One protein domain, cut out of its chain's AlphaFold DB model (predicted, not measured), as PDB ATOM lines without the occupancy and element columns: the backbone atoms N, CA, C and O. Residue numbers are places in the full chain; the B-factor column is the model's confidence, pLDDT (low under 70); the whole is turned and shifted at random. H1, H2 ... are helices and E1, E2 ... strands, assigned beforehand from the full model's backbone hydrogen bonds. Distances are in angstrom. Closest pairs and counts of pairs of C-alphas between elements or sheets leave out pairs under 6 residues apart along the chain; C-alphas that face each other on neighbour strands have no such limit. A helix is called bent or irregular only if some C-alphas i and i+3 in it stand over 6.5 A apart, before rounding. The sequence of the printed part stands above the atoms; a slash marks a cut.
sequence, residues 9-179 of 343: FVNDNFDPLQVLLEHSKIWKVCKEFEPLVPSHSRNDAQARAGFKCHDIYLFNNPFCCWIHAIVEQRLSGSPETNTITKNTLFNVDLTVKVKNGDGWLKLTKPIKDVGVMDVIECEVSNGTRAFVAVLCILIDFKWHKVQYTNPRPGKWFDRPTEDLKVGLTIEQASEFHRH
ATOM      1  N   PHE A   9      14.509 -14.448  22.971       90.81
ATOM      2  CA  PHE A   9      15.639 -13.679  23.495       90.81
ATOM      3  C   PHE A   9      16.398 -14.489  24.543       90.81
ATOM      4  O   PHE A   9      15.798 -14.975  25.501       90.81
ATOM      5  N   VAL A  10      17.713 -14.612  24.376       91.75
ATOM      6  CA  VAL A  10      18.576 -15.430  25.240       91.75
ATOM      7  C   VAL A  10      19.835 -14.672  25.670       91.75
ATOM      8  O   VAL A  10      20.265 -13.707  25.032       91.75
ATOM      9  N   ASN A  11      20.442 -15.092  26.781       91.81
ATOM     10  CA  ASN A  11      21.725 -14.546  27.230       91.81
ATOM     11  C   ASN A  11      22.897 -15.114  26.400       91.81
ATOM     12  O   ASN A  11      22.727 -16.062  25.643       91.81
ATOM     13  N   ASP A  12      24.103 -14.563  26.545       86.38
ATOM     14  CA  ASP A  12      25.260 -14.968  25.725       86.38
ATOM     15  C   ASP A  12      25.705 -16.432  25.925       86.38
ATOM     16  O   ASP A  12      26.302 -17.027  25.022       86.38
ATOM     17  N   ASN A  13      25.397 -17.029  27.081       87.50
ATOM     18  CA  ASN A  13      25.815 -18.374  27.490       87.50
ATOM     19  C   ASN A  13      24.613 -19.289  27.760       87.50
ATOM     20  O   ASN A  13      24.632 -20.086  28.699       87.50
ATOM     21  N   PHE A  14      23.553 -19.133  26.972       90.88
ATOM     22  CA  PHE A  14      22.316 -19.870  27.187       90.88
ATOM     23  C   PHE A  14      22.534 -21.376  27.013       90.88
ATOM     24  O   PHE A  14      23.425 -21.809  26.280       90.88
ATOM     25  N   ASP A  15      21.705 -22.169  27.687       90.38
ATOM     26  CA  ASP A  15      21.673 -23.618  27.515       90.38
ATOM     27  C   ASP A  15      20.696 -23.976  26.380       90.38
ATOM     28  O   ASP A  15      19.487 -23.754  26.530       90.38
ATOM     29  N   PRO A  16      21.168 -24.530  25.244       90.56
ATOM     30  CA  PRO A  16      20.290 -24.910  24.143       90.56
ATOM     31  C   PRO A  16      19.233 -25.949  24.533       90.56
ATOM     32  O   PRO A  16      18.131 -25.934  23.980       90.56
ATOM     33  N   LEU A  17      19.518 -26.825  25.502       89.75
ATOM     34  CA  LEU A  17      18.528 -27.779  25.993       89.75
ATOM     35  C   LEU A  17      17.357 -27.059  26.669       89.75
ATOM     36  O   LEU A  17      16.207 -27.392  26.386       89.75
ATOM     37  N   GLN A  18      17.625 -26.058  27.512       89.69
ATOM     38  CA  GLN A  18      16.563 -25.291  28.177       89.69
ATOM     39  C   GLN A  18      15.696 -24.543  27.167       89.69
ATOM     40  O   GLN A  18      14.472 -24.613  27.249       89.69
ATOM     41  N   VAL A  19      16.311 -23.924  26.153       90.69
ATOM     42  CA  VAL A  19      15.572 -23.257  25.069       90.69
ATOM     43  C   VAL A  19      14.591 -24.222  24.399       90.69
ATOM     44  O   VAL A  19      13.428 -23.882  24.187       90.69
ATOM     45  N   LEU A  20      15.025 -25.449  24.092       88.69
ATOM     46  CA  LEU A  20      14.146 -26.458  23.500       88.69
ATOM     47  C   LEU A  20      13.041 -26.907  24.456       88.69
ATOM     48  O   LEU A  20      11.896 -27.024  24.030       88.69
ATOM     49  N   LEU A  21      13.354 -27.143  25.731       87.12
ATOM     50  CA  LEU A  21      12.360 -27.554  26.728       87.12
ATOM     51  C   LEU A  21      11.262 -26.499  26.929       87.12
ATOM     52  O   LEU A  21      10.098 -26.860  27.114       87.12
ATOM     53  N   GLU A  22      11.619 -25.216  26.872       87.69
ATOM     54  CA  GLU A  22      10.694 -24.099  27.074       87.69
ATOM     55  C   GLU A  22       9.888 -23.749  25.816       87.69
ATOM     56  O   GLU A  22       8.720 -23.361  25.917       87.69
ATOM     57  N   HIS A  23      10.488 -23.884  24.629       88.31
ATOM     58  CA  HIS A  23       9.928 -23.310  23.403       88.31
ATOM     59  C   HIS A  23       9.569 -24.321  22.314       88.31
ATOM     60  O   HIS A  23       8.768 -23.990  21.432       88.31
ATOM     61  N   SER A  24      10.093 -25.548  22.357       83.00
ATOM     62  CA  SER A  24       9.726 -26.560  21.369       83.00
ATOM     63  C   SER A  24       8.292 -27.037  21.586       83.00
ATOM     64  O   SER A  24       7.904 -27.551  22.639       83.00
ATOM     65  N   LYS A  25       7.478 -26.884  20.539       76.38
ATOM     66  CA  LYS A  25       6.123 -27.454  20.479       76.38
ATOM     67  C   LYS A  25       6.136 -28.902  19.976       76.38
ATOM     68  O   LYS A  25       5.154 -29.613  20.170       76.38
ATOM     69  N   ILE A  26       7.230 -29.321  19.332       72.69
ATOM     70  CA  ILE A  26       7.336 -30.594  18.610       72.69
ATOM     71  C   ILE A  26       8.139 -31.613  19.412       72.69
ATOM     72  O   ILE A  26       7.651 -32.716  19.658       72.69
ATOM     73  N   TRP A  27       9.355 -31.250  19.821       74.69
ATOM     74  CA  TRP A  27      10.278 -32.125  20.522       74.69
ATOM     75  C   TRP A  27      10.229 -31.856  22.022       74.69
ATOM     76  O   TRP A  27      10.414 -30.738  22.489       74.69
ATOM     77  N   LYS A  28      10.004 -32.911  22.799       67.00
ATOM     78  CA  LYS A  28      10.139 -32.880  24.254       67.00
ATOM     79  C   LYS A  28      10.980 -34.063  24.677       67.00
ATOM     80  O   LYS A  28      10.868 -35.140  24.091       67.00
ATOM     81  N   VAL A  29      11.785 -33.874  25.718       61.62
ATOM     82  CA  VAL A  29      12.479 -34.991  26.356       61.62
ATOM     83  C   VAL A  29      11.418 -35.939  26.910       61.62
ATOM     84  O   VAL A  29      10.687 -35.607  27.846       61.62
ATOM     85  N   CYS A  30      11.297 -37.113  26.296       63.06
ATOM     86  CA  CYS A  30      10.470 -38.184  26.828       63.06
ATOM     87  C   CYS A  30      11.222 -38.856  27.985       63.06
ATOM     88  O   CYS A  30      12.447 -38.957  27.951       63.06
ATOM     89  N   LYS A  31      10.508 -39.390  28.984       56.84
ATOM     90  CA  LYS A  31      11.118 -40.210  30.056       56.84
ATOM     91  C   LYS A  31      11.853 -41.447  29.521       56.84
ATOM     92  O   LYS A  31      12.624 -42.068  30.241       56.84
ATOM     93  N   GLU A  32      11.578 -41.805  28.274       61.47
ATOM     94  CA  GLU A  32      12.207 -42.892  27.531       61.47
ATOM     95  C   GLU A  32      13.576 -42.519  26.944       61.47
ATOM     96  O   GLU A  32      14.266 -43.385  26.409       61.47
ATOM     97  N   PHE A  33      13.955 -41.239  26.979       68.50
ATOM     98  CA  PHE A  33      15.207 -40.769  26.402       68.50
ATOM     99  C   PHE A  33      16.323 -40.918  27.431       68.50
ATOM    100  O   PHE A  33      16.308 -40.295  28.489       68.50
ATOM    101  N   GLU A  34      17.309 -41.742  27.102       73.75
ATOM    102  CA  GLU A  34      18.494 -41.953  27.920       73.75
ATOM    103  C   GLU A  34      19.587 -40.968  27.461       73.75
ATOM    104  O   GLU A  34      20.009 -41.028  26.301       73.75
ATOM    105  N   PRO A  35      20.044 -40.030  28.311       78.25
ATOM    106  CA  PRO A  35      21.130 -39.126  27.948       78.25
ATOM    107  C   PRO A  35      22.424 -39.923  27.759       78.25
ATOM    108  O   PRO A  35      22.762 -40.796  28.560       78.25
ATOM    109  N   LEU A  36      23.164 -39.621  26.696       77.00
ATOM    110  CA  LEU A  36      24.452 -40.242  26.410       77.00
ATOM    111  C   LEU A  36      25.581 -39.308  26.823       77.00
ATOM    112  O   LEU A  36      25.514 -38.107  26.580       77.00
ATOM    113  N   VAL A  37      26.654 -39.870  27.388       71.88
ATOM    114  CA  VAL A  37      27.841 -39.090  27.756       71.88
ATOM    115  C   VAL A  37      28.486 -38.528  26.483       71.88
ATOM    116  O   VAL A  37      28.996 -39.315  25.666       71.88
ATOM    117  N   PRO A  38      28.511 -37.195  26.297       68.62
ATOM    118  CA  PRO A  38      29.036 -36.614  25.077       68.62
ATOM    119  C   PRO A  38      30.557 -36.805  24.982       68.62
ATOM    120  O   PRO A  38      31.313 -36.612  25.933       68.62
ATOM    121  N   SER A  39      31.033 -37.198  23.805       68.06
ATOM    122  CA  SER A  39      32.446 -37.354  23.458       68.06
ATOM    123  C   SER A  39      32.698 -36.698  22.106       68.06
ATOM    124  O   SER A  39      32.920 -37.372  21.095       68.06
ATOM    125  N   HIS A  40      32.716 -35.367  22.089       66.00
ATOM    126  CA  HIS A  40      33.005 -34.546  20.909       66.00
ATOM    127  C   HIS A  40      34.483 -34.633  20.517       66.00
ATOM    128  O   HIS A  40      35.256 -33.695  20.684       66.00
ATOM    129  N   SER A  41      34.912 -35.786  19.995       51.97
ATOM    130  CA  SER A  41      36.334 -36.065  19.738       51.97
ATOM    131  C   SER A  41      36.999 -35.163  18.682       51.97
ATOM    132  O   SER A  41      38.182 -35.351  18.418       51.97
ATOM    133  N   ARG A  42      36.267 -34.203  18.091       53.44
ATOM    134  CA  ARG A  42      36.736 -33.206  17.114       53.44
ATOM    135  C   ARG A  42      35.863 -31.940  17.133       53.44
ATOM    136  O   ARG A  42      35.207 -31.639  16.138       53.44
ATOM    137  N   ASN A  43      35.855 -31.207  18.248       56.56
ATOM    138  CA  ASN A  43      35.103 -29.948  18.361       56.56
ATOM    139  C   ASN A  43      35.467 -28.959  17.226       56.56
ATOM    140  O   ASN A  43      34.596 -28.313  16.658       56.56
ATOM    141  N   ASP A  44      36.730 -28.959  16.779       60.38
ATOM    142  CA  ASP A  44      37.202 -28.104  15.679       60.38
ATOM    143  C   ASP A  44      36.537 -28.400  14.325       60.38
ATOM    144  O   ASP A  44      36.364 -27.499  13.511       60.38
ATOM    145  N   ALA A  45      36.187 -29.662  14.041       60.88
ATOM    146  CA  ALA A  45      35.509 -30.016  12.793       60.88
ATOM    147  C   ALA A  45      34.043 -29.563  12.805       60.88
ATOM    148  O   ALA A  45      33.540 -29.121  11.777       60.88
ATOM    149  N   GLN A  46      33.394 -29.620  13.972       66.12
ATOM    150  CA  GLN A  46      32.032 -29.120  14.163       66.12
ATOM    151  C   GLN A  46      32.000 -27.587  14.090       66.12
ATOM    152  O   GLN A  46      31.211 -27.026  13.336       66.12
ATOM    153  N   ALA A  47      32.946 -26.916  14.757       66.19
ATOM    154  CA  ALA A  47      33.097 -25.464  14.685       66.19
ATOM    155  C   ALA A  47      33.335 -24.975  13.244       66.19
ATOM    156  O   ALA A  47      32.723 -23.996  12.825       66.19
ATOM    157  N   ARG A  48      34.156 -25.683  12.448       65.25
ATOM    158  CA  ARG A  48      34.344 -25.380  11.014       65.25
ATOM    159  C   ARG A  48      33.082 -25.580  10.176       65.25
ATOM    160  O   ARG A  48      32.905 -24.864   9.200       65.25
ATOM    161  N   ALA A  49      32.227 -26.527  10.548       63.78
ATOM    162  CA  ALA A  49      30.926 -26.711   9.915       63.78
ATOM    163  C   ALA A  49      29.895 -25.652  10.356       63.78
ATOM    164  O   ALA A  49      28.803 -25.617   9.805       63.78
ATOM    165  N   GLY A  50      30.230 -24.788  11.324       74.94
ATOM    166  CA  GLY A  50      29.349 -23.736  11.832       74.94
ATOM    167  C   GLY A  50      28.366 -24.199  12.908       74.94
ATOM    168  O   GLY A  50      27.486 -23.430  13.283       74.94
ATOM    169  N   PHE A  51      28.509 -25.425  13.422       80.56
ATOM    170  CA  PHE A  51      27.578 -26.014  14.385       80.56
ATOM    171  C   PHE A  51      28.297 -26.487  15.641       80.56
ATOM    172  O   PHE A  51      29.397 -27.038  15.589       80.56
ATOM    173  N   LYS A  52      27.630 -26.362  16.782       85.31
ATOM    174  CA  LYS A  52      28.050 -26.969  18.040       85.31
ATOM    175  C   LYS A  52      27.009 -27.992  18.465       85.31
ATOM    176  O   LYS A  52      25.820 -27.716  18.425       85.31
ATOM    177  N   CYS A  53      27.440 -29.192  18.840       86.00
ATOM    178  CA  CYS A  53      26.555 -30.202  19.419       86.00
ATOM    179  C   CYS A  53      26.694 -30.155  20.943       86.00
ATOM    180  O   CYS A  53      27.818 -30.068  21.435       86.00
ATOM    181  N   HIS A  54      25.569 -30.189  21.654       85.12
ATOM    182  CA  HIS A  54      25.521 -30.027  23.109       85.12
ATOM    183  C   HIS A  54      25.165 -31.348  23.778       85.12
ATOM    184  O   HIS A  54      26.020 -31.991  24.382       85.12
ATOM    185  N   ASP A  55      23.929 -31.793  23.572       86.12
ATOM    186  CA  ASP A  55      23.399 -32.998  24.194       86.12
ATOM    187  C   ASP A  55      23.005 -34.033  23.154       86.12
ATOM    188  O   ASP A  55      22.594 -33.718  22.030       86.12
ATOM    189  N   ILE A  56      23.123 -35.296  23.550       85.00
ATOM    190  CA  ILE A  56      22.771 -36.440  22.725       85.00
ATOM    191  C   ILE A  56      21.915 -37.373  23.573       85.00
ATOM    192  O   ILE A  56      22.339 -37.835  24.630       85.00
ATOM    193  N   TYR A  57      20.726 -37.683  23.079       83.00
ATOM    194  CA  TYR A  57      19.781 -38.581  23.721       83.00
ATOM    195  C   TYR A  57      19.583 -39.825  22.873       83.00
ATOM    196  O   TYR A  57      19.362 -39.741  21.664       83.00
ATOM    197  N   LEU A  58      19.621 -40.982  23.519       78.31
ATOM    198  CA  LEU A  58      19.234 -42.252  22.938       78.31
ATOM    199  C   LEU A  58      17.765 -42.509  23.238       78.31
ATOM    200  O   LEU A  58      17.355 -42.552  24.393       78.31
ATOM    201  N   PHE A  59      16.988 -42.763  22.198       74.75
ATOM    202  CA  PHE A  59      15.702 -43.420  22.339       74.75
ATOM    203  C   PHE A  59      15.802 -44.798  21.704       74.75
ATOM    204  O   PHE A  59      15.758 -44.958  20.484       74.75
ATOM    205  N   ASN A  60      15.983 -45.800  22.551       69.00
ATOM    206  CA  ASN A  60      16.032 -47.189  22.140       69.00
ATOM    207  C   ASN A  60      14.813 -47.886  22.713       69.00
ATOM    208  O   ASN A  60      14.801 -48.290  23.874       69.00
ATOM    209  N   ASN A  61      13.795 -48.049  21.881       59.16
ATOM    210  CA  ASN A  61      12.803 -49.058  22.179       59.16
ATOM    211  C   ASN A  61      13.275 -50.368  21.519       59.16
ATOM    212  O   ASN A  61      14.006 -50.346  20.526       59.16
ATOM    213  N   PRO A  62      12.889 -51.541  22.027       58.34
ATOM    214  CA  PRO A  62      13.254 -52.834  21.440       58.34
ATOM    215  C   PRO A  62      12.963 -53.019  19.931       58.34
ATOM    216  O   PRO A  62      13.321 -54.061  19.380       58.34
ATOM    217  N   PHE A  63      12.355 -52.036  19.253       62.44
ATOM    218  CA  PHE A  63      11.884 -52.055  17.867       62.44
ATOM    219  C   PHE A  63      12.605 -51.053  16.949       62.44
ATOM    220  O   PHE A  63      12.662 -51.271  15.736       62.44
ATOM    221  N   CYS A  64      13.147 -49.962  17.483       65.31
ATOM    222  CA  CYS A  64      13.927 -48.970  16.753       65.31
ATOM    223  C   CYS A  64      14.842 -48.182  17.692       65.31
ATOM    224  O   CYS A  64      14.554 -47.980  18.871       65.31
ATOM    225  N   CYS A  65      15.960 -47.739  17.129       73.81
ATOM    226  CA  CYS A  65      16.958 -46.955  17.834       73.81
ATOM    227  C   CYS A  65      17.090 -45.597  17.154       73.81
ATOM    228  O   CYS A  65      17.501 -45.515  15.992       73.81
ATOM    229  N   TRP A  66      16.781 -44.546  17.901       79.62
ATOM    230  CA  TRP A  66      16.907 -43.158  17.490       79.62
ATOM    231  C   TRP A  66      17.933 -42.456  18.357       79.62
ATOM    232  O   TRP A  66      18.027 -42.707  19.558       79.62
ATOM    233  N   ILE A  67      18.671 -41.543  17.748       83.81
ATOM    234  CA  ILE A  67      19.495 -40.586  18.467       83.81
ATOM    235  C   ILE A  67      18.944 -39.195  18.180       83.81
ATOM    236  O   ILE A  67      18.832 -38.801  17.021       83.81
ATOM    237  N   HIS A  68      18.618 -38.459  19.238       87.44
ATOM    238  CA  HIS A  68      18.291 -37.043  19.155       87.44
ATOM    239  C   HIS A  68      19.522 -36.243  19.552       87.44
ATOM    240  O   HIS A  68      20.075 -36.462  20.628       87.44
ATOM    241  N   ALA A  69      19.960 -35.340  18.686       89.12
ATOM    242  CA  ALA A  69      21.127 -34.510  18.942       89.12
ATOM    243  C   ALA A  69      20.736 -33.039  18.950       89.12
ATOM    244  O   ALA A  69      20.180 -32.547  17.970       89.12
ATOM    245  N   ILE A  70      21.050 -32.351  20.043       90.50
ATOM    246  CA  ILE A  70      20.831 -30.914  20.172       90.50
ATOM    247  C   ILE A  70      22.028 -30.197  19.565       90.50
ATOM    248  O   ILE A  70      23.181 -30.440  19.950       90.50
ATOM    249  N   VAL A  71      21.745 -29.334  18.595       90.25
ATOM    250  CA  VAL A  71      22.741 -28.532  17.895       90.25
ATOM    251  C   VAL A  71      22.415 -27.051  17.993       90.25
ATOM    252  O   VAL A  71      21.256 -26.650  17.965       90.25
ATOM    253  N   GLU A  72      23.462 -26.247  18.088       90.38
ATOM    254  CA  GLU A  72      23.416 -24.795  18.106       90.38
ATOM    255  C   GLU A  72      24.215 -24.256  16.915       90.38
ATOM    256  O   GLU A  72      25.332 -24.709  16.645       90.38
ATOM    257  N   GLN A  73      23.665 -23.265  16.223       89.06
ATOM    258  CA  GLN A  73      24.364 -22.465  15.223       89.06
ATOM    259  C   GLN A  73      24.312 -20.996  15.639       89.06
ATOM    260  O   GLN A  73      23.225 -20.461  15.833       89.06
ATOM    261  N   ARG A  74      25.464 -20.321  15.724       87.31
ATOM    262  CA  ARG A  74      25.536 -18.856  15.872       87.31
ATOM    263  C   ARG A  74      25.981 -18.233  14.559       87.31
ATOM    264  O   ARG A  74      26.984 -18.657  13.989       87.31
ATOM    265  N   LEU A  75      25.269 -17.213  14.096       81.81
ATOM    266  CA  LEU A  75      25.588 -16.511  12.857       81.81
ATOM    267  C   LEU A  75      26.246 -15.164  13.165       81.81
ATOM    268  O   LEU A  75      25.577 -14.145  13.311       81.81
ATOM    269  N   SER A  76      27.578 -15.145  13.218       66.06
ATOM    270  CA  SER A  76      28.359 -13.904  13.203       66.06
ATOM    271  C   SER A  76      28.727 -13.552  11.756       66.06
ATOM    272  O   SER A  76      29.795 -13.925  11.275       66.06
ATOM    273  N   GLY A  77      27.822 -12.888  11.030       56.31
ATOM    274  CA  GLY A  77      28.102 -12.344   9.688       56.31
ATOM    275  C   GLY A  77      28.029 -13.323   8.503       56.31
ATOM    276  O   GLY A  77      28.602 -13.039   7.456       56.31
ATOM    277  N   SER A  78      27.342 -14.463   8.638       51.69
ATOM    278  CA  SER A  78      27.112 -15.409   7.528       51.69
ATOM    279  C   SER A  78      25.885 -14.999   6.690       51.69
ATOM    280  O   SER A  78      24.914 -14.510   7.275       51.69
ATOM    281  N   PRO A  79      25.877 -15.197   5.355       56.31
ATOM    282  CA  PRO A  79      24.685 -14.978   4.535       56.31
ATOM    283  C   PRO A  79      23.524 -15.877   4.986       56.31
ATOM    284  O   PRO A  79      23.738 -17.011   5.421       56.31
ATOM    285  N   GLU A  80      22.285 -15.392   4.836       58.66
ATOM    286  CA  GLU A  80      21.052 -16.090   5.254       58.66
ATOM    287  C   GLU A  80      20.945 -17.534   4.727       58.66
ATOM    288  O   GLU A  80      20.305 -18.376   5.352       58.66
ATOM    289  N   THR A  81      21.623 -17.843   3.619       56.59
ATOM    290  CA  THR A  81      21.603 -19.133   2.917       56.59
ATOM    291  C   THR A  81      22.182 -20.315   3.697       56.59
ATOM    292  O   THR A  81      21.940 -21.451   3.306       56.59
ATOM    293  N   ASN A  82      22.927 -20.078   4.781       67.94
ATOM    294  CA  ASN A  82      23.522 -21.145   5.604       67.94
ATOM    295  C   ASN A  82      22.800 -21.340   6.945       67.94
ATOM    296  O   ASN A  82      23.320 -22.001   7.843       67.94
ATOM    297  N   THR A  83      21.633 -20.722   7.107       82.19
ATOM    298  CA  THR A  83      20.843 -20.813   8.333       82.19
ATOM    299  C   THR A  83      20.164 -22.171   8.425       82.19
ATOM    300  O   THR A  83      19.536 -22.612   7.464       82.19
ATOM    301  N   ILE A  84      20.238 -22.822   9.584       84.56
ATOM    302  CA  ILE A  84      19.475 -24.043   9.839       84.56
ATOM    303  C   ILE A  84      17.967 -23.762   9.852       84.56
ATOM    304  O   ILE A  84      17.461 -22.873  10.537       84.56
ATOM    305  N   THR A  85      17.230 -24.568   9.101       83.38
ATOM    306  CA  THR A  85      15.776 -24.524   8.974       83.38
ATOM    307  C   THR A  85      15.179 -25.913   9.207       83.38
ATOM    308  O   THR A  85      15.883 -26.919   9.301       83.38
ATOM    309  N   LYS A  86      13.843 -26.007   9.240       79.25
ATOM    310  CA  LYS A  86      13.127 -27.298   9.292       79.25
ATOM    311  C   LYS A  86      13.322 -28.163   8.041       79.25
ATOM    312  O   LYS A  86      12.916 -29.321   8.046       79.25
ATOM    313  N   ASN A  87      13.888 -27.601   6.975       78.56
ATOM    314  CA  ASN A  87      14.162 -28.289   5.719       78.56
ATOM    315  C   ASN A  87      15.643 -28.666   5.570       78.56
ATOM    316  O   ASN A  87      15.990 -29.398   4.644       78.56
ATOM    317  N   THR A  88      16.518 -28.219   6.472       83.31
ATOM    318  CA  THR A  88      17.942 -28.536   6.398       83.31
ATOM    319  C   THR A  88      18.181 -30.031   6.615       83.31
ATOM    320  O   THR A  88      17.606 -30.651   7.516       83.31
ATOM    321  N   LEU A  89      19.057 -30.611   5.795       85.25
ATOM    322  CA  LEU A  89      19.555 -31.975   5.932       85.25
ATOM    323  C   LEU A  89      21.032 -31.970   6.320       85.25
ATOM    324  O   LEU A  89      21.826 -31.167   5.825       85.25
ATOM    325  N   PHE A  90      21.409 -32.929   7.158       86.56
ATOM    326  CA  PHE A  90      22.767 -33.086   7.663       86.56
ATOM    327  C   PHE A  90      23.388 -34.418   7.245       86.56
ATOM    328  O   PHE A  90      22.724 -35.454   7.174       86.56
ATOM    329  N   ASN A  91      24.698 -34.399   7.030       87.38
ATOM    330  CA  ASN A  91      25.537 -35.582   7.105       87.38
ATOM    331  C   ASN A  91      26.123 -35.656   8.514       87.38
ATOM    332  O   ASN A  91      26.611 -34.665   9.058       87.38
ATOM    333  N   VAL A  92      26.046 -36.837   9.119       85.81
ATOM    334  CA  VAL A  92      26.462 -37.067  10.497       85.81
ATOM    335  C   VAL A  92      27.359 -38.291  10.574       85.81
ATOM    336  O   VAL A  92      26.939 -39.403  10.255       85.81
ATOM    337  N   ASP A  93      28.573 -38.110  11.081       85.75
ATOM    338  CA  ASP A  93      29.421 -39.218  11.510       85.75
ATOM    339  C   ASP A  93      29.174 -39.502  12.989       85.75
ATOM    340  O   ASP A  93      29.659 -38.793  13.878       85.75
ATOM    341  N   LEU A  94      28.430 -40.574  13.258       83.19
ATOM    342  CA  LEU A  94      28.186 -41.051  14.611       83.19
ATOM    343  C   LEU A  94      29.387 -41.853  15.097       83.19
ATOM    344  O   LEU A  94      29.691 -42.921  14.573       83.19
ATOM    345  N   THR A  95      30.048 -41.362  16.136       82.75
ATOM    346  CA  THR A  95      31.142 -42.046  16.817       82.75
ATOM    347  C   THR A  95      30.672 -42.567  18.165       82.75
ATOM    348  O   THR A  95      30.281 -41.788  19.028       82.75
ATOM    349  N   VAL A  96      30.803 -43.871  18.383       77.44
ATOM    350  CA  VAL A  96      30.581 -44.520  19.677       77.44
ATOM    351  C   VAL A  96      31.918 -45.035  20.193       77.44
ATOM    352  O   VAL A  96      32.701 -45.632  19.452       77.44
ATOM    353  N   LYS A  97      32.202 -44.793  21.467       77.06
ATOM    354  CA  LYS A  97      33.321 -45.397  22.182       77.06
ATOM    355  C   LYS A  97      32.767 -46.287  23.281       77.06
ATOM    356  O   LYS A  97      31.972 -45.831  24.100       77.06
ATOM    357  N   VAL A  98      33.223 -47.530  23.295       77.00
ATOM    358  CA  VAL A  98      32.854 -48.531  24.298       77.00
ATOM    359  C   VAL A  98      34.122 -48.975  25.007       77.00
ATOM    360  O   VAL A  98      35.149 -49.199  24.358       77.00
ATOM    361  N   LYS A  99      34.075 -49.091  26.331       75.50
ATOM    362  CA  LYS A  99      35.201 -49.615  27.103       75.50
ATOM    363  C   LYS A  99      35.487 -51.072  26.732       75.50
ATOM    364  O   LYS A  99      34.574 -51.879  26.567       75.50
ATOM    365  N   ASN A 100      36.762 -51.395  26.566       75.50
ATOM    366  CA  ASN A 100      37.239 -52.714  26.180       75.50
ATOM    367  C   ASN A 100      38.527 -53.025  26.956       75.50
ATOM    368  O   ASN A 100      39.613 -52.604  26.550       75.50
ATOM    369  N   GLY A 101      38.387 -53.711  28.094       80.88
ATOM    370  CA  GLY A 101      39.459 -53.825  29.087       80.88
ATOM    371  C   GLY A 101      39.824 -52.449  29.653       80.88
ATOM    372  O   GLY A 101      38.936 -51.665  29.990       80.88
ATOM    373  N   ASP A 102      41.120 -52.139  29.678       79.31
ATOM    374  CA  ASP A 102      41.644 -50.833  30.109       79.31
ATOM    375  C   ASP A 102      41.555 -49.749  29.015       79.31
ATOM    376  O   ASP A 102      41.824 -48.571  29.259       79.31
ATOM    377  N   GLY A 103      41.183 -50.132  27.788       76.38
ATOM    378  CA  GLY A 103      41.115 -49.252  26.624       76.38
ATOM    379  C   GLY A 103      39.695 -48.869  26.205       76.38
ATOM    380  O   GLY A 103      38.694 -49.340  26.741       76.38
ATOM    381  N   TRP A 104      39.605 -48.025  25.176       78.31
ATOM    382  CA  TRP A 104      38.346 -47.653  24.526       78.31
ATOM    383  C   TRP A 104      38.360 -48.099  23.065       78.31
ATOM    384  O   TRP A 104      39.208 -47.662  22.287       78.31
ATOM    385  N   LEU A 105      37.394 -48.927  22.672       78.75
ATOM    386  CA  LEU A 105      37.151 -49.263  21.274       78.75
ATOM    387  C   LEU A 105      36.301 -48.159  20.638       78.75
ATOM    388  O   LEU A 105      35.175 -47.916  21.070       78.75
ATOM    389  N   LYS A 106      36.836 -47.496  19.609       81.38
ATOM    390  CA  LYS A 106      36.128 -46.466  18.837       81.38
ATOM    391  C   LYS A 106      35.507 -47.080  17.587       81.38
ATOM    392  O   LYS A 106      36.206 -47.702  16.794       81.38
ATOM    393  N   LEU A 107      34.222 -46.828  17.382       78.75
ATOM    394  CA  LEU A 107      33.474 -47.226  16.200       78.75
ATOM    395  C   LEU A 107      32.791 -45.991  15.601       78.75
ATOM    396  O   LEU A 107      32.165 -45.224  16.329       78.75
ATOM    397  N   THR A 108      32.910 -45.780  14.290       81.00
ATOM    398  CA  THR A 108      32.301 -44.632  13.600       81.00
ATOM    399  C   THR A 108      31.423 -45.117  12.450       81.00
ATOM    400  O   THR A 108      31.846 -45.969  11.669       81.00
ATOM    401  N   LYS A 109      30.201 -44.585  12.353       82.44
ATOM    402  CA  LYS A 109      29.224 -44.898  11.306       82.44
ATOM    403  C   LYS A 109      28.770 -43.601  10.619       82.44
ATOM    404  O   LYS A 109      28.165 -42.768  11.296       82.44
ATOM    405  N   PRO A 110      29.008 -43.443   9.305       85.25
ATOM    406  CA  PRO A 110      28.486 -42.312   8.548       85.25
ATOM    407  C   PRO A 110      26.987 -42.485   8.282       85.25
ATOM    408  O   PRO A 110      26.525 -43.567   7.897       85.25
ATOM    409  N   ILE A 111      26.226 -41.411   8.467       85.44
ATOM    410  CA  ILE A 111      24.781 -41.334   8.251       85.44
ATOM    411  C   ILE A 111      24.504 -40.097   7.402       85.44
ATOM    412  O   ILE A 111      24.988 -39.009   7.698       85.44
ATOM    413  N   LYS A 112      23.747 -40.271   6.320       87.06
ATOM    414  CA  LYS A 112      23.380 -39.192   5.399       87.06
ATOM    415  C   LYS A 112      21.911 -38.838   5.558       87.06
ATOM    416  O   LYS A 112      21.134 -39.681   6.007       87.06
ATOM    417  N   ASP A 113      21.564 -37.630   5.124       83.94
ATOM    418  CA  ASP A 113      20.188 -37.132   5.060       83.94
ATOM    419  C   ASP A 113      19.490 -37.116   6.428       83.94
ATOM    420  O   ASP A 113      18.335 -37.508   6.549       83.94
ATOM    421  N   VAL A 114      20.198 -36.697   7.476       86.62
ATOM    422  CA  VAL A 114      19.631 -36.531   8.818       86.62
ATOM    423  C   VAL A 114      18.762 -35.276   8.839       86.62
ATOM    424  O   VAL A 114      19.249 -34.183   8.559       86.62
ATOM    425  N   GLY A 115      17.484 -35.436   9.180       86.00
ATOM    426  CA  GLY A 115      16.514 -34.344   9.204       86.00
ATOM    427  C   GLY A 115      16.452 -33.593  10.534       86.00
ATOM    428  O   GLY A 115      16.700 -34.158  11.605       86.00
ATOM    429  N   VAL A 116      16.050 -32.324  10.453       86.38
ATOM    430  CA  VAL A 116      15.732 -31.472  11.608       86.38
ATOM    431  C   VAL A 116      14.311 -31.760  12.099       86.38
ATOM    432  O   VAL A 116      13.340 -31.606  11.358       86.38
ATOM    433  N   MET A 117      14.197 -32.170  13.363       84.00
ATOM    434  CA  MET A 117      12.927 -32.443  14.040       84.00
ATOM    435  C   MET A 117      12.291 -31.187  14.631       84.00
ATOM    436  O   MET A 117      11.076 -31.065  14.629       84.00
ATOM    437  N   ASP A 118      13.079 -30.238  15.122       86.56
ATOM    438  CA  ASP A 118      12.585 -28.898  15.430       86.56
ATOM    439  C   ASP A 118      13.734 -27.895  15.396       86.56
ATOM    440  O   ASP A 118      14.898 -28.282  15.505       86.56
ATOM    441  N   VAL A 119      13.397 -26.618  15.235       89.06
ATOM    442  CA  VAL A 119      14.348 -25.506  15.264       89.06
ATOM    443  C   VAL A 119      13.700 -24.279  15.889       89.06
ATOM    444  O   VAL A 119      12.576 -23.913  15.539       89.06
ATOM    445  N   ILE A 120      14.431 -23.643  16.797       90.44
ATOM    446  CA  ILE A 120      14.062 -22.417  17.495       90.44
ATOM    447  C   ILE A 120      15.056 -21.331  17.103       90.44
ATOM    448  O   ILE A 120      16.265 -21.485  17.282       90.44
ATOM    449  N   GLU A 121      14.535 -20.233  16.567       92.06
ATOM    450  CA  GLU A 121      15.321 -19.032  16.304       92.06
ATOM    451  C   GLU A 121      15.449 -18.202  17.582       92.06
ATOM    452  O   GLU A 121      14.462 -17.941  18.277       92.06
ATOM    453  N   CYS A 122      16.676 -17.788  17.876       90.75
ATOM    454  CA  CYS A 122      17.042 -17.028  19.055       90.75
ATOM    455  C   CYS A 122      17.778 -15.738  18.676       90.75
ATOM    456  O   CYS A 122      18.585 -15.708  17.743       90.75
ATOM    457  N   GLU A 123      17.561 -14.693  19.463       91.31
ATOM    458  CA  GLU A 123      18.359 -13.472  19.458       91.31
ATOM    459  C   GLU A 123      19.163 -13.413  20.757       91.31
ATOM    460  O   GLU A 123      18.615 -13.361  21.861       91.31
ATOM    461  N   VAL A 124      20.483 -13.494  20.621       90.25
ATOM    462  CA  VAL A 124      21.421 -13.442  21.741       90.25
ATOM    463  C   VAL A 124      21.565 -11.992  22.200       90.25
ATOM    464  O   VAL A 124      21.511 -11.075  21.387       90.25
ATOM    465  N   SER A 125      21.778 -11.769  23.497       88.44
ATOM    466  CA  SER A 125      21.864 -10.428  24.108       88.44
ATOM    467  C   SER A 125      22.883  -9.494  23.443       88.44
ATOM    468  O   SER A 125      22.685  -8.282  23.414       88.44
ATOM    469  N   ASN A 126      23.950 -10.043  22.867       85.81
ATOM    470  CA  ASN A 126      24.930  -9.300  22.074       85.81
ATOM    471  C   ASN A 126      24.493  -8.984  20.619       85.81
ATOM    472  O   ASN A 126      25.319  -8.542  19.821       85.81
ATOM    473  N   GLY A 127      23.233  -9.238  20.253       82.62
ATOM    474  CA  GLY A 127      22.660  -9.044  18.916       82.62
ATOM    475  C   GLY A 127      22.942 -10.176  17.919       82.62
ATOM    476  O   GLY A 127      22.545 -10.089  16.756       82.62
ATOM    477  N   THR A 128      23.635 -11.245  18.331       87.94
ATOM    478  CA  THR A 128      23.916 -12.394  17.456       87.94
ATOM    479  C   THR A 128      22.650 -13.220  17.246       87.94
ATOM    480  O   THR A 128      21.990 -13.611  18.206       87.94
ATOM    481  N   ARG A 129      22.341 -13.569  15.995       88.56
ATOM    482  CA  ARG A 129      21.297 -14.560  15.701       88.56
ATOM    483  C   ARG A 129      21.825 -15.962  15.977       88.56
ATOM    484  O   ARG A 129      22.916 -16.318  15.522       88.56
ATOM    485  N   ALA A 130      21.047 -16.754  16.698       90.31
ATOM    486  CA  ALA A 130      21.362 -18.139  16.997       90.31
ATOM    487  C   ALA A 130      20.177 -19.047  16.675       90.31
ATOM    488  O   ALA A 130      19.024 -18.631  16.708       90.31
ATOM    489  N   PHE A 131      20.465 -20.303  16.370       91.50
ATOM    490  CA  PHE A 131      19.459 -21.307  16.071       91.50
ATOM    491  C   PHE A 131      19.754 -22.550  16.878       91.50
ATOM    492  O   PHE A 131      20.861 -23.087  16.820       91.50
ATOM    493  N   VAL A 132      18.751 -23.010  17.613       91.69
ATOM    494  CA  VAL A 132      18.815 -24.255  18.369       91.69
ATOM    495  C   VAL A 132      17.936 -25.270  17.675       91.69
ATOM    496  O   VAL A 132      16.746 -25.029  17.498       91.69
ATOM    497  N   ALA A 133      18.498 -26.409  17.294       90.44
ATOM    498  CA  ALA A 133      17.758 -27.450  16.604       90.44
ATOM    499  C   ALA A 133      17.977 -28.828  17.210       90.44
ATOM    500  O   ALA A 133      18.987 -29.104  17.858       90.44
ATOM    501  N   VAL A 134      17.025 -29.714  16.934       90.44
ATOM    502  CA  VAL A 134      17.116 -31.135  17.262       90.44
ATOM    503  C   VAL A 134      17.234 -31.924  15.974       90.44
ATOM    504  O   VAL A 134      16.311 -31.942  15.159       90.44
ATOM    505  N   LEU A 135      18.355 -32.613  15.795       89.94
ATOM    506  CA  LEU A 135      18.514 -33.593  14.729       89.94
ATOM    507  C   LEU A 135      17.926 -34.928  15.177       89.94
ATOM    508  O   LEU A 135      18.186 -35.369  16.297       89.94
ATOM    509  N   CYS A 136      17.179 -35.590  14.296       85.94
ATOM    510  CA  CYS A 136      16.644 -36.928  14.542       85.94
ATOM    511  C   CYS A 136      17.362 -37.950  13.656       85.94
ATOM    512  O   CYS A 136      17.225 -37.955  12.432       85.94
ATOM    513  N   ILE A 137      18.164 -38.808  14.285       85.62
ATOM    514  CA  ILE A 137      19.042 -39.761  13.614       85.62
ATOM    515  C   ILE A 137      18.482 -41.172  13.818       85.62
ATOM    516  O   ILE A 137      18.612 -41.757  14.895       85.62
ATOM    517  N   LEU A 138      17.893 -41.749  12.769       77.31
ATOM    518  CA  LEU A 138      17.481 -43.153  12.773       77.31
ATOM    519  C   LEU A 138      18.701 -44.061  12.592       77.31
ATOM    520  O   LEU A 138      19.371 -44.032  11.558       77.31
ATOM    521  N   ILE A 139      18.993 -44.881  13.598       74.56
ATOM    522  CA  ILE A 139      20.185 -45.733  13.621       74.56
ATOM    523  C   ILE A 139      19.895 -47.139  13.130       74.56
ATOM    524  O   ILE A 139      20.697 -47.710  12.375       74.56
ATOM    525  N   ASP A 140      18.783 -47.695  13.602       68.69
ATOM    526  CA  ASP A 140      18.373 -49.056  13.305       68.69
ATOM    527  C   ASP A 140      16.853 -49.222  13.361       68.69
ATOM    528  O   ASP A 140      16.151 -48.576  14.146       68.69
ATOM    529  N   PHE A 141      16.373 -50.144  12.531       57.47
ATOM    530  CA  PHE A 141      14.975 -50.498  12.372       57.47
ATOM    531  C   PHE A 141      14.822 -52.013  12.517       57.47
ATOM    532  O   PHE A 141      15.098 -52.781  11.590       57.47
ATOM    533  N   LYS A 142      14.392 -52.466  13.700       63.91
ATOM    534  CA  LYS A 142      14.300 -53.898  13.996       63.91
ATOM    535  C   LYS A 142      13.001 -54.459  13.425       63.91
ATOM    536  O   LYS A 142      11.900 -54.014  13.746       63.91
ATOM    537  N   TRP A 143      13.157 -55.454  12.556       55.62
ATOM    538  CA  TRP A 143      12.055 -56.154  11.893       55.62
ATOM    539  C   TRP A 143      11.873 -57.595  12.370       55.62
ATOM    540  O   TRP A 143      10.830 -58.182  12.154       55.62
ATOM    541  N   HIS A 144      12.865 -58.219  12.990       55.62
ATOM    542  CA  HIS A 144      12.764 -59.629  13.368       55.62
ATOM    543  C   HIS A 144      12.269 -59.754  14.808       55.62
ATOM    544  O   HIS A 144      12.592 -58.903  15.637       55.62
ATOM    545  N   LYS A 145      11.518 -60.824  15.118       47.62
ATOM    546  CA  LYS A 145      11.242 -61.204  16.508       47.62
ATOM    547  C   LYS A 145      12.591 -61.322  17.210       47.62
ATOM    548  O   LYS A 145      13.378 -62.208  16.880       47.62
ATOM    549  N   VAL A 146      12.876 -60.401  18.126       47.72
ATOM    550  CA  VAL A 146      14.103 -60.427  18.920       47.72
ATOM    551  C   VAL A 146      13.954 -61.584  19.903       47.72
ATOM    552  O   VAL A 146      13.530 -61.409  21.040       47.72
ATOM    553  N   GLN A 147      14.256 -62.805  19.462       39.62
ATOM    554  CA  GLN A 147      14.745 -63.792  20.406       39.62
ATOM    555  C   GLN A 147      16.118 -63.274  20.826       39.62
ATOM    556  O   GLN A 147      17.001 -63.097  19.986       39.62
ATOM    557  N   TYR A 148      16.277 -62.951  22.107       39.91
ATOM    558  CA  TYR A 148      17.552 -62.581  22.727       39.91
ATOM    559  C   TYR A 148      18.526 -63.778  22.725       39.91
ATOM    560  O   TYR A 148      19.006 -64.202  23.769       39.91
ATOM    561  N   THR A 149      18.788 -64.386  21.567       33.25
ATOM    562  CA  THR A 149      19.535 -65.645  21.458       33.25
ATOM    563  C   THR A 149      20.684 -65.605  20.459       33.25
ATOM    564  O   THR A 149      21.379 -66.608  20.353       33.25
ATOM    565  N   ASN A 150      20.973 -64.478  19.790       31.64
ATOM    566  CA  ASN A 150      22.159 -64.391  18.928       31.64
ATOM    567  C   ASN A 150      23.184 -63.343  19.411       31.64
ATOM    568  O   ASN A 150      22.862 -62.151  19.478       31.64
ATOM    569  N   PRO A 151      24.430 -63.740  19.746       40.47
ATOM    570  CA  PRO A 151      25.464 -62.817  20.173       40.47
ATOM    571  C   PRO A 151      26.210 -62.232  18.960       40.47
ATOM    572  O   PRO A 151      27.031 -62.899  18.349       40.47
ATOM    573  N   ARG A 152      26.002 -60.926  18.729       42.28
ATOM    574  CA  ARG A 152      26.859 -59.978  17.971       42.28
ATOM    575  C   ARG A 152      26.830 -60.096  16.432       42.28
ATOM    576  O   ARG A 152      27.012 -61.161  15.861       42.28
ATOM    577  N   PRO A 153      26.669 -58.942  15.762       40.81
ATOM    578  CA  PRO A 153      27.835 -58.134  15.402       40.81
ATOM    579  C   PRO A 153      27.677 -56.694  15.908       40.81
ATOM    580  O   PRO A 153      26.841 -55.948  15.420       40.81
ATOM    581  N   GLY A 154      28.480 -56.317  16.912       43.16
ATOM    582  CA  GLY A 154      28.451 -54.996  17.550       43.16
ATOM    583  C   GLY A 154      27.115 -54.684  18.236       43.16
ATOM    584  O   GLY A 154      26.132 -54.317  17.608       43.16
ATOM    585  N   LYS A 155      27.059 -54.781  19.560       49.09
ATOM    586  CA  LYS A 155      25.927 -54.262  20.341       49.09
ATOM    587  C   LYS A 155      26.100 -52.752  20.497       49.09
ATOM    588  O   LYS A 155      26.474 -52.288  21.564       49.09
ATOM    589  N   TRP A 156      25.956 -51.992  19.413       47.16
ATOM    590  CA  TRP A 156      26.282 -50.559  19.440       47.16
ATOM    591  C   TRP A 156      25.354 -49.762  20.373       47.16
ATOM    592  O   TRP A 156      25.763 -48.724  20.877       47.16
ATOM    593  N   PHE A 157      24.133 -50.255  20.605       52.00
ATOM    594  CA  PHE A 157      23.074 -49.527  21.309       52.00
ATOM    595  C   PHE A 157      22.218 -50.459  22.178       52.00
ATOM    596  O   PHE A 157      21.004 -50.301  22.250       52.00
ATOM    597  N   ASP A 158      22.821 -51.473  22.811       53.12
ATOM    598  CA  ASP A 158      22.189 -52.025  24.021       53.12
ATOM    599  C   ASP A 158      22.142 -50.910  25.080       53.12
ATOM    600  O   ASP A 158      22.892 -49.937  24.968       53.12
ATOM    601  N   ARG A 159      21.248 -51.033  26.072       53.84
ATOM    602  CA  ARG A 159      21.084 -50.039  27.144       53.84
ATOM    603  C   ARG A 159      22.463 -49.527  27.602       53.84
ATOM    604  O   ARG A 159      23.311 -50.368  27.922       53.84
ATOM    605  N   PRO A 160      22.718 -48.208  27.560       51.81
ATOM    606  CA  PRO A 160      24.038 -47.655  27.765       51.81
ATOM    607  C   PRO A 160      24.523 -48.061  29.154       51.81
ATOM    608  O   PRO A 160      23.903 -47.759  30.171       51.81
ATOM    609  N   THR A 161      25.635 -48.787  29.193       56.47
ATOM    610  CA  THR A 161      26.445 -48.881  30.406       56.47
ATOM    611  C   THR A 161      27.017 -47.496  30.706       56.47
ATOM    612  O   THR A 161      27.258 -46.736  29.765       56.47
ATOM    613  N   GLU A 162      27.347 -47.193  31.962       58.03
ATOM    614  CA  GLU A 162      28.057 -45.950  32.343       58.03
ATOM    615  C   GLU A 162      29.346 -45.717  31.516       58.03
ATOM    616  O   GLU A 162      29.800 -44.591  31.326       58.03
ATOM    617  N   ASP A 163      29.893 -46.790  30.945       64.69
ATOM    618  CA  ASP A 163      31.084 -46.825  30.103       64.69
ATOM    619  C   ASP A 163      30.828 -46.623  28.583       64.69
ATOM    620  O   ASP A 163      31.674 -47.001  27.767       64.69
ATOM    621  N   LEU A 164      29.688 -46.063  28.150       66.19
ATOM    622  CA  LEU A 164      29.418 -45.742  26.735       66.19
ATOM    623  C   LEU A 164      29.499 -44.230  26.477       66.19
ATOM    624  O   LEU A 164      28.785 -43.442  27.090       66.19
ATOM    625  N   LYS A 165      30.355 -43.814  25.534       74.31
ATOM    626  CA  LYS A 165      30.521 -42.403  25.140       74.31
ATOM    627  C   LYS A 165      30.162 -42.201  23.677       74.31
ATOM    628  O   LYS A 165      30.594 -42.984  22.831       74.31
ATOM    629  N   VAL A 166      29.442 -41.128  23.357       72.44
ATOM    630  CA  VAL A 166      28.960 -40.871  21.991       72.44
ATOM    631  C   VAL A 166      29.302 -39.462  21.540       72.44
ATOM    632  O   VAL A 166      29.172 -38.508  22.292       72.44
ATOM    633  N   GLY A 167      29.768 -39.319  20.304       73.62
ATOM    634  CA  GLY A 167      30.050 -38.032  19.686       73.62
ATOM    635  C   GLY A 167      29.580 -37.992  18.247       73.62
ATOM    636  O   GLY A 167      29.552 -39.015  17.568       73.62
ATOM    637  N   LEU A 168      29.261 -36.793  17.778       76.56
ATOM    638  CA  LEU A 168      28.853 -36.546  16.402       76.56
ATOM    639  C   LEU A 168      29.882 -35.648  15.728       76.56
ATOM    640  O   LEU A 168      30.483 -34.790  16.368       76.56
ATOM    641  N   THR A 169      30.104 -35.851  14.438       78.69
ATOM    642  CA  THR A 169      30.604 -34.798  13.548       78.69
ATOM    643  C   THR A 169      29.475 -34.487  12.583       78.69
ATOM    644  O   THR A 169      28.859 -35.417  12.073       78.69
ATOM    645  N   ILE A 170      29.144 -33.208  12.429       78.75
ATOM    646  CA  ILE A 170      27.916 -32.753  11.773       78.75
ATOM    647  C   ILE A 170      28.315 -31.783  10.675       78.75
ATOM    648  O   ILE A 170      29.082 -30.858  10.930       78.75
ATOM    649  N   GLU A 171      27.790 -32.009   9.481       81.00
ATOM    650  CA  GLU A 171      27.992 -31.168   8.311       81.00
ATOM    651  C   GLU A 171      26.636 -30.931   7.649       81.00
ATOM    652  O   GLU A 171      25.880 -31.880   7.421       81.00
ATOM    653  N   GLN A 172      26.305 -29.674   7.355       78.31
ATOM    654  CA  GLN A 172      25.120 -29.365   6.559       78.31
ATOM    655  C   GLN A 172      25.327 -29.914   5.146       78.31
ATOM    656  O   GLN A 172      26.307 -29.589   4.483       78.31
ATOM    657  N   ALA A 173      24.418 -30.776   4.699       79.81
ATOM    658  CA  ALA A 173      24.525 -31.439   3.407       79.81
ATOM    659  C   ALA A 173      23.815 -30.640   2.312       79.81
ATOM    660  O   ALA A 173      24.394 -30.357   1.266       79.81
ATOM    661  N   SER A 174      22.546 -30.307   2.547       77.06
ATOM    662  CA  SER A 174      21.687 -29.616   1.588       77.06
ATOM    663  C   SER A 174      20.425 -29.086   2.270       77.06
ATOM    664  O   SER A 174      20.112 -29.452   3.403       77.06
ATOM    665  N   GLU A 175      19.664 -28.266   1.554       78.00
ATOM    666  CA  GLU A 175      18.259 -28.008   1.866       78.00
ATOM    667  C   GLU A 175      17.386 -29.032   1.136       78.00
ATOM    668  O   GLU A 175      17.646 -29.390  -0.014       78.00
ATOM    669  N   PHE A 176      16.361 -29.531   1.814       67.75
ATOM    670  CA  PHE A 176      15.322 -30.337   1.196       67.75
ATOM    671  C   PHE A 176      14.230 -29.424   0.616       67.75
ATOM    672  O   PHE A 176      13.665 -28.591   1.327       67.75
ATOM    673  N   HIS A 177      13.855 -29.615  -0.649       67.81
ATOM    674  CA  HIS A 177      12.686 -28.946  -1.219       67.81
ATOM    675  C   HIS A 177      11.479 -29.873  -1.213       67.81
ATOM    676  O   HIS A 177      11.559 -31.008  -1.660       67.81
ATOM    677  N   ARG A 178      10.311 -29.372  -0.785       62.72
ATOM    678  CA  ARG A 178       9.061 -30.161  -0.735       62.72
ATOM    679  C   ARG A 178       8.725 -30.870  -2.048       62.72
ATOM    680  O   ARG A 178       8.199 -31.976  -2.007       62.72
ATOM    681  N   HIS A 179       9.052 -30.261  -3.184       61.84
ATOM    682  CA  HIS A 179       8.835 -30.843  -4.510       61.84
ATOM    683  C   HIS A 179       9.745 -32.043  -4.813       61.84
ATOM    684  O   HIS A 179       9.384 -32.876  -5.637       61.84
TER     685      HIS A 179
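This is residues 9 to 179 of the 343 residues of an uncharacterized protein of Talaromyces cellulolyticus (UniProt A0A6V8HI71). One antiparallel sheet of six strands curls into a nearly closed barrel, its two edge strands E1 and E6 coming near each other and the short pairings of residues 34 to 35 with E1 and 37 to 38 with E6 bridging part of the opening. The short helix H1 crosses the outside of the wall, H2 sits by E1 and E6, and residues 147 to 153 of the long loop after E5 stick out. The printed part has 171 residues, with H1 H2 E1 E2 E3 E4 E5 E6 along the chain and the sheet order E1 E2 E5 E4 E3 E6. The class is mostly strand; the whole is compact, with a radius of gyration of the C-alphas of 17.0 A and spans of 56 by 41 by 29 A.

H1, residues 16 to 23, and H2, residues 43 to 48, are on opposite faces of the twisted sheet. E1, residues 52 to 61, and E2, residues 64 to 75, form a hairpin; N 54 and O 70 are 2.9 A apart, within hydrogen-bond range. E3, residues 88 to 100, and E4, residues 103 to 124, form another hairpin, with N 96 and O 107 at 2.8 A. E4 bends by 97 degrees at residue 121; its residues 103 to 115 pair with E3, and its residues 115 to 123 with E5, residues 129 to 141. E4 and E5 are a hairpin too, with N 132 and O 120 at 2.9 A. E2 and E5 are antiparallel, with N 69 and O 135 at 3.0 A. E6, residues 164 to 175, is antiparallel to E3, with N 93 and O 169 at 2.9 A. E3 E4 E5 is a meander, each strand the antiparallel neighbour of the one before; E2 E3 E4 E5 and E3 E4 E5 E6 are Greek keys, four strands in a row whose first is the antiparallel neighbour of the fourth. In this folded sheet, one sheet bent back on itself, E1 E2 E5 face E3 E6, with E4 as the hinge. The closest C-alphas of E1 and E6, those of Cys 53 and Leu 168, are 7.4 A apart. H1 has a height over the sheet of 8.5 A and runs across the strands, at 84 degrees to E2 on the local plane; its closest C-alphas to E5 are those of Pro 16 and Val 132, 6.0 A. H2 has a height of 7.3 A; the C-alphas of Gln 46 and Thr 169 of E6 are 5.9 A apart. Every O i to N i+4 pair is within hydrogen-bond range in H1 and H2.

H1 begins at C-alpha 16 (20.290, -24.910, 24.143). E1 measures 27.2 A, E2 34.7 A, E3 36.7 A, E4 41.2 A and E5 36.6 A. E6 measures 32.5 A and ends at C-alpha 175 (18.259, -28.008, 1.866).

The two C-alphas farthest apart, those of Gly 127 and Thr 149, are 56.7 A apart. The printed part has no cut; the links H1 to H2, E2 to E3 and E5 to E6 are long. The mean pLDDT of the printed part is 74.5, and 59 residues are under 70, among them 140 to 164.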